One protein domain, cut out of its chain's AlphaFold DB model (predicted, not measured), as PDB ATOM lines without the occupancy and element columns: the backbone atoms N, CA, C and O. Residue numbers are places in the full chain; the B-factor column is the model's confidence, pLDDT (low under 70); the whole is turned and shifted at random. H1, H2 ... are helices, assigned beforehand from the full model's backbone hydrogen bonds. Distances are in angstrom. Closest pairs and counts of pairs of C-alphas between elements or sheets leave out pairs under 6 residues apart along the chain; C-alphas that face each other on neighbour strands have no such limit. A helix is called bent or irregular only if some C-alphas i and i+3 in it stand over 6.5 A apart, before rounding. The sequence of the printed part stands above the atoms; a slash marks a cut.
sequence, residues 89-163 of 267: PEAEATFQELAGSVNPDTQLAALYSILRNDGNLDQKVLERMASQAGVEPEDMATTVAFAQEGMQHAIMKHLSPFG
ATOM      1  N   PRO A  89      81.092 109.959  50.498       86.06
ATOM      2  CA  PRO A  89      79.962 109.624  51.365       86.06
ATOM      3  C   PRO A  89      80.396 109.103  52.740       86.06
ATOM      4  O   PRO A  89      79.756 109.389  53.748       86.06
ATOM      5  N   GLU A  90      81.504 108.362  52.788       86.94
ATOM      6  CA  GLU A  90      82.087 107.848  54.023       86.94
ATOM      7  C   GLU A  90      82.642 108.976  54.897       86.94
ATOM      8  O   GLU A  90      82.363 109.011  56.091       86.94
ATOM      9  N   ALA A  91      83.379 109.925  54.310       86.56
ATOM     10  CA  ALA A  91      83.923 111.060  55.046       86.56
ATOM     11  C   ALA A  91      82.806 111.980  55.553       86.56
ATOM     12  O   ALA A  91      82.852 112.420  56.698       86.56
ATOM     13  N   GLU A  92      81.777 112.231  54.740       86.81
ATOM     14  CA  GLU A  92      80.610 113.016  55.151       86.81
ATOM     15  C   GLU A  92      79.849 112.354  56.299       86.81
ATOM     16  O   GLU A  92      79.490 113.035  57.259       86.81
ATOM     17  N   ALA A  93      79.652 111.033  56.245       88.50
ATOM     18  CA  ALA A  93      79.034 110.288  57.335       88.50
ATOM     19  C   ALA A  93      79.849 110.414  58.631       88.50
ATOM     20  O   ALA A  93      79.281 110.703  59.685       88.50
ATOM     21  N   THR A  94      81.177 110.286  58.550       89.75
ATOM     22  CA  THR A  94      82.069 110.477  59.701       89.75
ATOM     23  C   THR A  94      82.026 111.911  60.232       89.75
ATOM     24  O   THR A  94      81.946 112.116  61.443       89.75
ATOM     25  N   PHE A  95      82.016 112.925  59.363       86.12
ATOM     26  CA  PHE A  95      81.856 114.319  59.787       86.12
ATOM     27  C   PHE A  95      80.511 114.560  60.460       86.12
ATOM     28  O   PHE A  95      80.455 115.265  61.464       86.12
ATOM     29  N   GLN A  96      79.434 113.977  59.938       88.19
ATOM     30  CA  GLN A  96      78.103 114.114  60.513       88.19
ATOM     31  C   GLN A  96      78.010 113.436  61.888       88.19
ATOM     32  O   GLN A  96      77.388 113.980  62.803       88.19
ATOM     33  N   GLU A  97      78.672 112.293  62.062       89.25
ATOM     34  CA  GLU A  97      78.800 111.603  63.348       89.25
ATOM     35  C   GLU A  97      79.604 112.430  64.365       89.25
ATOM     36  O   GLU A  97      79.150 112.643  65.494       89.25
ATOM     37  N   LEU A  98      80.758 112.974  63.964       88.75
ATOM     38  CA  LEU A  98      81.554 113.890  64.789       88.75
ATOM     39  C   LEU A  98      80.766 115.159  65.150       88.75
ATOM     40  O   LEU A  98      80.784 115.604  66.299       88.75
ATOM     41  N   ALA A  99      80.025 115.717  64.191       87.75
ATOM     42  CA  ALA A  99      79.222 116.915  64.387       87.75
ATOM     43  C   ALA A  99      78.059 116.697  65.370       87.75
ATOM     44  O   ALA A  99      77.684 117.620  66.095       87.75
ATOM     45  N   GLY A 100      77.494 115.486  65.396       90.12
ATOM     46  CA  GLY A 100      76.418 115.100  66.309       90.12
ATOM     47  C   GLY A 100      76.886 114.676  67.705       90.12
ATOM     48  O   GLY A 100      76.096 114.734  68.646       90.12
ATOM     49  N   SER A 101      78.146 114.259  67.852       89.88
ATOM     50  CA  SER A 101      78.696 113.713  69.105       89.88
ATOM     51  C   SER A 101      79.509 114.720  69.918       89.88
ATOM     52  O   SER A 101      79.595 114.612  71.142       89.88
ATOM     53  N   VAL A 102      80.087 115.722  69.260       93.25
ATOM     54  CA  VAL A 102      80.956 116.729  69.875       93.25
ATOM     55  C   VAL A 102      80.262 118.086  69.835       93.25
ATOM     56  O   VAL A 102      79.578 118.414  68.870       93.25
ATOM     57  N   ASN A 103      80.432 118.918  70.861       91.75
ATOM     58  CA  ASN A 103      79.851 120.257  70.849       91.75
ATOM     59  C   ASN A 103      80.552 121.190  69.827       91.75
ATOM     60  O   ASN A 103      81.747 121.025  69.553       91.75
ATOM     61  N   PRO A 104      79.856 122.210  69.285       87.31
ATOM     62  CA  PRO A 104      80.421 123.090  68.251       87.31
ATOM     63  C   PRO A 104      81.723 123.799  68.661       87.31
ATOM     64  O   PRO A 104      82.637 123.949  67.853       87.31
ATOM     65  N   ASP A 105      81.854 124.186  69.932       88.06
ATOM     66  CA  ASP A 105      83.059 124.856  70.439       88.06
ATOM     67  C   ASP A 105      84.295 123.944  70.403       88.06
ATOM     68  O   ASP A 105      85.404 124.396  70.104       88.06
ATOM     69  N   THR A 106      84.126 122.649  70.691       90.81
ATOM     70  CA  THR A 106      85.227 121.675  70.647       90.81
ATOM     71  C   THR A 106      85.569 121.306  69.208       90.81
ATOM     72  O   THR A 106      86.753 121.186  68.901       90.81
ATOM     73  N   GLN A 107      84.580 121.226  68.310       87.94
ATOM     74  CA  GLN A 107      84.827 121.068  66.870       87.94
ATOM     75  C   GLN A 107      85.692 122.218  66.329       87.94
ATOM     76  O   GLN A 107      86.671 121.988  65.622       87.94
ATOM     77  N   LEU A 108      85.396 123.462  66.728       87.38
ATOM     78  CA  LEU A 108      86.201 124.618  66.335       87.38
ATOM     79  C   LEU A 108      87.608 124.589  66.920       87.38
ATOM     80  O   LEU A 108      88.574 124.880  66.216       87.38
ATOM     81  N   ALA A 109      87.740 124.231  68.198       88.62
ATOM     82  CA  ALA A 109      89.048 124.070  68.822       88.62
ATOM     83  C   ALA A 109      89.887 122.997  68.108       88.62
ATOM     84  O   ALA A 109      91.089 123.194  67.925       88.62
ATOM     85  N   ALA A 110      89.255 121.905  67.669       88.31
ATOM     86  CA  ALA A 110      89.906 120.842  66.913       88.31
ATOM     87  C   ALA A 110      90.389 121.341  65.554       88.31
ATOM     88  O   ALA A 110      91.566 121.187  65.235       88.31
ATOM     89  N   LEU A 111      89.528 122.046  64.816       86.56
ATOM     90  CA  LEU A 111      89.887 122.654  63.539       86.56
ATOM     91  C   LEU A 111      91.093 123.593  63.677       86.56
ATOM     92  O   LEU A 111      92.077 123.455  62.957       86.56
ATOM     93  N   TYR A 112      91.059 124.521  64.638       85.50
ATOM     94  CA  TYR A 112      92.175 125.446  64.857       85.50
ATOM     95  C   TYR A 112      93.451 124.745  65.310       85.50
ATOM     96  O   TYR A 112      94.541 125.215  64.991       85.50
ATOM     97  N   SER A 113      93.333 123.653  66.060       87.75
ATOM     98  CA  SER A 113      94.488 122.865  66.466       87.75
ATOM     99  C   SER A 113      95.147 122.187  65.269       87.75
ATOM    100  O   SER A 113      96.356 122.315  65.113       87.75
ATOM    101  N   ILE A 114      94.362 121.515  64.423       86.62
ATOM    102  CA  ILE A 114      94.845 120.849  63.205       86.62
ATOM    103  C   ILE A 114      95.533 121.873  62.299       86.62
ATOM    104  O   ILE A 114      96.646 121.653  61.836       86.62
ATOM    105  N   LEU A 115      94.910 123.038  62.117       82.38
ATOM    106  CA  LEU A 115      95.443 124.113  61.280       82.38
ATOM    107  C   LEU A 115      96.747 124.724  61.801       82.38
ATOM    108  O   LEU A 115      97.556 125.183  61.005       82.38
ATOM    109  N   ARG A 116      96.952 124.766  63.123       81.81
ATOM    110  CA  ARG A 116      98.153 125.364  63.733       81.81
ATOM    111  C   ARG A 116      99.319 124.397  63.878       81.81
ATOM    112  O   ARG A 116     100.452 124.859  63.951       81.81
ATOM    113  N   ASN A 117      99.045 123.101  63.974       82.62
ATOM    114  CA  ASN A 117     100.044 122.078  64.276       82.62
ATOM    115  C   ASN A 117     100.309 121.169  63.064       82.62
ATOM    116  O   ASN A 117     100.463 119.957  63.229       82.62
ATOM    117  N   ASP A 118     100.313 121.737  61.854       72.81
ATOM    118  CA  ASP A 118     100.611 121.029  60.599       72.81
ATOM    119  C   ASP A 118      99.789 119.743  60.412       72.81
ATOM    120  O   ASP A 118     100.305 118.677  60.086       72.81
ATOM    121  N   GLY A 119      98.488 119.824  60.686       76.88
ATOM    122  CA  GLY A 119      97.574 118.694  60.559       76.88
ATOM    123  C   GLY A 119      97.419 117.848  61.824       76.88
ATOM    124  O   GLY A 119      96.585 116.950  61.827       76.88
ATOM    125  N   ASN A 120      98.155 118.131  62.905       84.56
ATOM    126  CA  ASN A 120      98.072 117.356  64.145       84.56
ATOM    127  C   ASN A 120      97.053 117.934  65.139       84.56
ATOM    128  O   ASN A 120      97.044 119.125  65.462       84.56
ATOM    129  N   LEU A 121      96.216 117.070  65.705       88.00
ATOM    130  CA  LEU A 121      95.280 117.459  66.754       88.00
ATOM    131  C   LEU A 121      95.983 117.505  68.125       88.00
ATOM    132  O   LEU A 121      96.685 116.572  68.506       88.00
ATOM    133  N   ASP A 122      95.793 118.587  68.884       93.06
ATOM    134  CA  ASP A 122      96.302 118.729  70.250       93.06
ATOM    135  C   ASP A 122      95.643 117.673  71.140       93.06
ATOM    136  O   ASP A 122      94.414 117.535  71.164       93.06
ATOM    137  N   GLN A 123      96.467 116.952  71.898       92.44
ATOM    138  CA  GLN A 123      96.026 115.855  72.753       92.44
ATOM    139  C   GLN A 123      94.895 116.267  73.709       92.44
ATOM    140  O   GLN A 123      93.950 115.510  73.908       92.44
ATOM    141  N   LYS A 124      94.916 117.491  74.252       93.69
ATOM    142  CA  LYS A 124      93.865 117.973  75.164       93.69
ATOM    143  C   LYS A 124      92.533 118.188  74.457       93.69
ATOM    144  O   LYS A 124      91.478 118.100  75.088       93.69
ATOM    145  N   VAL A 125      92.571 118.554  73.177       94.06
ATOM    146  CA  VAL A 125      91.361 118.713  72.367       94.06
ATOM    147  C   VAL A 125      90.824 117.340  71.989       94.06
ATOM    148  O   VAL A 125      89.631 117.104  72.159       94.06
ATOM    149  N   LEU A 126      91.704 116.420  71.589       94.94
ATOM    150  CA  LEU A 126      91.358 115.030  71.295       94.94
ATOM    151  C   LEU A 126      90.687 114.336  72.491       94.94
ATOM    152  O   LEU A 126      89.594 113.795  72.350       94.94
ATOM    153  N   GLU A 127      91.287 114.406  73.682       94.75
ATOM    154  CA  GLU A 127      90.727 113.827  74.913       94.75
ATOM    155  C   GLU A 127      89.343 114.406  75.239       94.75
ATOM    156  O   GLU A 127      88.436 113.696  75.677       94.75
ATOM    157  N   ARG A 128      89.145 115.704  74.980       94.62
ATOM    158  CA  ARG A 128      87.849 116.360  75.169       94.62
ATOM    159  C   ARG A 128      86.808 115.883  74.160       94.62
ATOM    160  O   ARG A 128      85.664 115.677  74.555       94.62
ATOM    161  N   MET A 129      87.183 115.721  72.889       94.88
ATOM    162  CA  MET A 129      86.300 115.166  71.856       94.88
ATOM    163  C   MET A 129      85.888 113.739  72.212       94.88
ATOM    164  O   MET A 129      84.698 113.440  72.244       94.88
ATOM    165  N   ALA A 130      86.861 112.893  72.559       95.44
ATOM    166  CA  ALA A 130      86.644 111.505  72.951       95.44
ATOM    167  C   ALA A 130      85.698 111.399  74.159       95.44
ATOM    168  O   ALA A 130      84.698 110.682  74.115       95.44
ATOM    169  N   SER A 131      85.926 112.223  75.190       95.94
ATOM    170  CA  SER A 131      85.056 112.281  76.367       95.94
ATOM    171  C   SER A 131      83.627 112.741  76.057       95.94
ATOM    172  O   SER A 131      82.715 112.327  76.770       95.94
ATOM    173  N   GLN A 132      83.413 113.612  75.066       94.75
ATOM    174  CA  GLN A 132      82.066 114.057  74.673       94.75
ATOM    175  C   GLN A 132      81.336 112.996  73.851       94.75
ATOM    176  O   GLN A 132      80.152 112.761  74.075       94.75
ATOM    177  N   ALA A 133      82.060 112.326  72.955       94.25
ATOM    178  CA  ALA A 133      81.529 111.255  72.123       94.25
ATOM    179  C   ALA A 133      81.363 109.921  72.875       94.25
ATOM    180  O   ALA A 133      80.699 109.018  72.374       94.25
ATOM    181  N   GLY A 134      81.936 109.788  74.077       95.31
ATOM    182  CA  GLY A 134      81.863 108.563  74.877       95.31
ATOM    183  C   GLY A 134      82.713 107.421  74.314       95.31
ATOM    184  O   GLY A 134      82.346 106.260  74.477       95.31
ATOM    185  N   VAL A 135      83.824 107.753  73.650       96.56
ATOM    186  CA  VAL A 135      84.763 106.803  73.032       96.56
ATOM    187  C   VAL A 135      86.173 106.993  73.590       96.56
ATOM    188  O   VAL A 135      86.459 108.006  74.235       96.56
ATOM    189  N   GLU A 136      87.066 106.038  73.336       96.25
ATOM    190  CA  GLU A 136      88.471 106.163  73.724       96.25
ATOM    191  C   GLU A 136      89.211 107.195  72.842       96.25
ATOM    192  O   GLU A 136      88.876 107.368  71.664       96.25
ATOM    193  N   PRO A 137      90.237 107.896  73.368       94.50
ATOM    194  CA  PRO A 137      91.000 108.884  72.599       94.50
ATOM    195  C   PRO A 137      91.653 108.333  71.326       94.50
ATOM    196  O   PRO A 137      91.738 109.050  70.331       94.50
ATOM    197  N   GLU A 138      92.094 107.074  71.341       94.31
ATOM    198  CA  GLU A 138      92.708 106.412  70.180       94.31
ATOM    199  C   GLU A 138      91.693 106.182  69.049       94.31
ATOM    200  O   GLU A 138      91.984 106.447  67.877       94.31
ATOM    201  N   ASP A 139      90.471 105.775  69.402       94.06
ATOM    202  CA  ASP A 139      89.376 105.605  68.444       94.06
ATOM    203  C   ASP A 139      88.978 106.959  67.847       94.06
ATOM    204  O   ASP A 139      88.871 107.102  66.630       94.06
ATOM    205  N   MET A 140      88.851 107.993  68.688       94.38
ATOM    206  CA  MET A 140      88.563 109.356  68.230       94.38
ATOM    207  C   MET A 140      89.649 109.889  67.285       94.38
ATOM    208  O   MET A 140      89.329 110.527  66.283       94.38
ATOM    209  N   ALA A 141      90.927 109.618  67.565       92.38
ATOM    210  CA  ALA A 141      92.028 110.047  66.703       92.38
ATOM    211  C   ALA A 141      91.928 109.409  65.315       92.38
ATOM    212  O   ALA A 141      92.101 110.094  64.308       92.38
ATOM    213  N   THR A 142      91.589 108.120  65.270       93.12
ATOM    214  CA  THR A 142      91.386 107.377  64.021       93.12
ATOM    215  C   THR A 142      90.224 107.960  63.216       93.12
ATOM    216  O   THR A 142      90.365 108.217  62.021       93.12
ATOM    217  N   THR A 143      89.100 108.248  63.875       92.25
ATOM    218  CA  THR A 143      87.918 108.858  63.250       92.25
ATOM    219  C   THR A 143      88.220 110.244  62.678       92.25
ATOM    220  O   THR A 143      87.834 110.551  61.550       92.25
ATOM    221  N   VAL A 144      88.946 111.085  63.424       91.56
ATOM    222  CA  VAL A 144      89.345 112.423  62.956       91.56
ATOM    223  C   VAL A 144      90.317 112.335  61.779       91.56
ATOM    224  O   VAL A 144      90.131 113.055  60.800       91.56
ATOM    225  N   ALA A 145      91.312 111.445  61.839       91.06
ATOM    226  CA  ALA A 145      92.270 111.250  60.753       91.06
ATOM    227  C   ALA A 145      91.573 110.804  59.458       91.06
ATOM    228  O   ALA A 145      91.841 111.357  58.392       91.06
ATOM    229  N   PHE A 146      90.618 109.875  59.560       91.38
ATOM    230  CA  PHE A 146      89.822 109.422  58.421       91.38
ATOM    231  C   PHE A 146      88.992 110.558  57.800       91.38
ATOM    232  O   PHE A 146      88.993 110.746  56.582       91.38
ATOM    233  N   ALA A 147      88.322 111.363  58.632       89.00
ATOM    234  CA  ALA A 147      87.561 112.521  58.165       89.00
ATOM    235  C   ALA A 147      88.466 113.562  57.476       89.00
ATOM    236  O   ALA A 147      88.128 114.090  56.413       89.00
ATOM    237  N   GLN A 148      89.641 113.828  58.051       88.50
ATOM    238  CA  GLN A 148      90.628 114.753  57.496       88.50
ATOM    239  C   GLN A 148      91.151 114.288  56.134       88.50
ATOM    240  O   GLN A 148      91.170 115.083  55.195       88.50
ATOM    241  N   GLU A 149      91.533 113.016  56.006       89.44
ATOM    242  CA  GLU A 149      92.005 112.432  54.746       89.44
ATOM    243  C   GLU A 149      90.923 112.509  53.661       89.44
ATOM    244  O   GLU A 149      91.185 112.962  52.544       89.44
ATOM    245  N   GLY A 150      89.681 112.156  54.004       89.12
ATOM    246  CA  GLY A 150      88.549 112.245  53.084       89.12
ATOM    247  C   GLY A 150      88.284 113.673  52.599       89.12
ATOM    248  O   GLY A 150      88.054 113.892  51.406       89.12
ATOM    249  N   MET A 151      88.379 114.660  53.494       88.31
ATOM    250  CA  MET A 151      88.240 116.071  53.131       88.31
ATOM    251  C   MET A 151      89.393 116.550  52.249       88.31
ATOM    252  O   MET A 151      89.152 117.214  51.242       88.31
ATOM    253  N   GLN A 152      90.635 116.188  52.580       88.50
ATOM    254  CA  GLN A 152      91.801 116.539  51.770       88.50
ATOM    255  C   GLN A 152      91.681 115.948  50.364       88.50
ATOM    256  O   GLN A 152      91.864 116.665  49.382       88.50
ATOM    257  N   HIS A 153      91.292 114.679  50.245       89.12
ATOM    258  CA  HIS A 153      91.077 114.040  48.951       89.12
ATOM    259  C   HIS A 153      89.985 114.743  48.131       89.12
ATOM    260  O   HIS A 153      90.162 114.982  46.934       89.12
ATOM    261  N   ALA A 154      88.872 115.114  48.769       89.25
ATOM    262  CA  ALA A 154      87.790 115.845  48.118       89.25
ATOM    263  C   ALA A 154      88.237 117.234  47.632       89.25
ATOM    264  O   ALA A 154      87.964 117.591  46.485       89.25
ATOM    265  N   ILE A 155      88.992 117.975  48.452       90.25
ATOM    266  CA  ILE A 155      89.591 119.262  48.067       90.25
ATOM    267  C   ILE A 155      90.526 119.066  46.870       90.25
ATOM    268  O   ILE A 155      90.387 119.757  45.869       90.25
ATOM    269  N   MET A 156      91.438 118.094  46.912       89.75
ATOM    270  CA  MET A 156      92.377 117.851  45.810       89.75
ATOM    271  C   MET A 156      91.661 117.480  44.509       89.75
ATOM    272  O   MET A 156      92.019 117.964  43.435       89.75
ATOM    273  N   LYS A 157      90.611 116.659  44.593       89.25
ATOM    274  CA  LYS A 157      89.771 116.321  43.442       89.25
ATOM    275  C   LYS A 157      89.073 117.560  42.873       89.25
ATOM    276  O   LYS A 157      89.037 117.710  41.654       89.25
ATOM    277  N   HIS A 158      88.568 118.440  43.738       89.25
ATOM    278  CA  HIS A 158      87.953 119.718  43.361       89.25
ATOM    279  C   HIS A 158      88.947 120.690  42.722       89.25
ATOM    280  O   HIS A 158      88.590 121.405  41.794       89.25
ATOM    281  N   LEU A 159      90.201 120.702  43.181       90.19
ATOM    282  CA  LEU A 159      91.249 121.590  42.668       90.19
ATOM    283  C   LEU A 159      91.960 121.051  41.421       90.19
ATOM    284  O   LEU A 159      92.679 121.794  40.752       90.19
ATOM    285  N   SER A 160      91.745 119.787  41.059       89.12
ATOM    286  CA  SER A 160      92.363 119.189  39.871       89.12
ATOM    287  C   SER A 160      92.071 119.954  38.563       89.12
ATOM    288  O   SER A 160      93.020 120.206  37.817       89.12
ATOM    289  N   PRO A 161      90.831 120.413  38.283       86.94
ATOM    290  CA  PRO A 161      90.530 121.257  37.120       86.94
ATOM    291  C   PRO A 161      91.224 122.626  37.141       86.94
ATOM    292  O   PRO A 161      91.405 123.230  36.085       86.94
ATOM    293  N   PHE A 162      91.635 123.102  38.319       86.44
ATOM    294  CA  PHE A 162      92.394 124.344  38.494       86.44
ATOM    295  C   PHE A 162      93.899 124.143  38.301       86.44
ATOM    296  O   PHE A 162      94.673 125.057  38.552       86.44
ATOM    297  N   GLY A 163      94.323 122.960  37.851       84.94
ATOM    298  CA  GLY A 163      95.713 122.651  37.534       84.94
ATOM    299  C   GLY A 163      96.561 122.241  38.731       84.94
ATOM    300  O   GLY A 163      97.783 122.206  38.621       84.94
TER     301      GLY A 163
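Overview. This is residues 89 to 163 of the 267 residues of an uncharacterized protein of Pseudorhodobacter antarcticus (UniProt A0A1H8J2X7). What does the model look like? A long helix, H4, has its first part in a compact body with H1, H2 and H3, while residues 155 to 163, of which 155 to 162 belong to H4, stick out from that body as an arm. H1 packs slantwise on H4, and H2 and H3 make a helical hairpin in which H3 forms a corner with the beginning of H4. What is it made of? The printed part has 75 residues with four named helices in the order H1, H2, H3, H4 and no named strand, class all helix; it is compact, with a radius of gyration of the C-alphas of 12.8 A, and spans 41 by 26 by 21 A.

Arrangement. What does the first helix touch? H1, residues 89 to 101, touches H4, residues 137 to 162, opposite ways at a steep tilt of 46 degrees; the closest C-alphas, of Ala 91 and Ala 147, are 5.0 A apart. How do the other helices stand? H2, residues 104 to 116, and H3, residues 123 to 133, form a hairpin at a shallow tilt of 29 degrees, their closest C-alphas, of Ala 110 and Val 125, 6.0 A apart. H3 touches H4 about perpendicular, at 79 degrees, closest at the C-alphas of Ala 130 and Pro 137, 5.1 A; H2 and H4 are apart. Are the backbones complete? Every O i to N i+4 pair is within hydrogen-bond range in H1, H2 and H3, and 20 of 22 in H4.

Along the chain. Where do the helices begin and end? H1 begins at C-alpha 89, (79.962, 109.624, 51.365), and H4 ends at C-alpha 162, (92.394, 124.344, 38.494). How long are they? From first to last C-alpha H1 measures 18.2 A, H2 18.4 A, H3 15.2 A and H4 37.5 A. H4 is only just irregular, with C-alphas 158 and 161 6.9 A apart.

Size, cuts and confidence. How far does it reach? The two C-alphas farthest apart, of Gly 134 and Gly 163, are 42.2 A apart. Is anything cut or uncertain? The printed part has no cut and no long link, and no printed residue is under 70 in pLDDT.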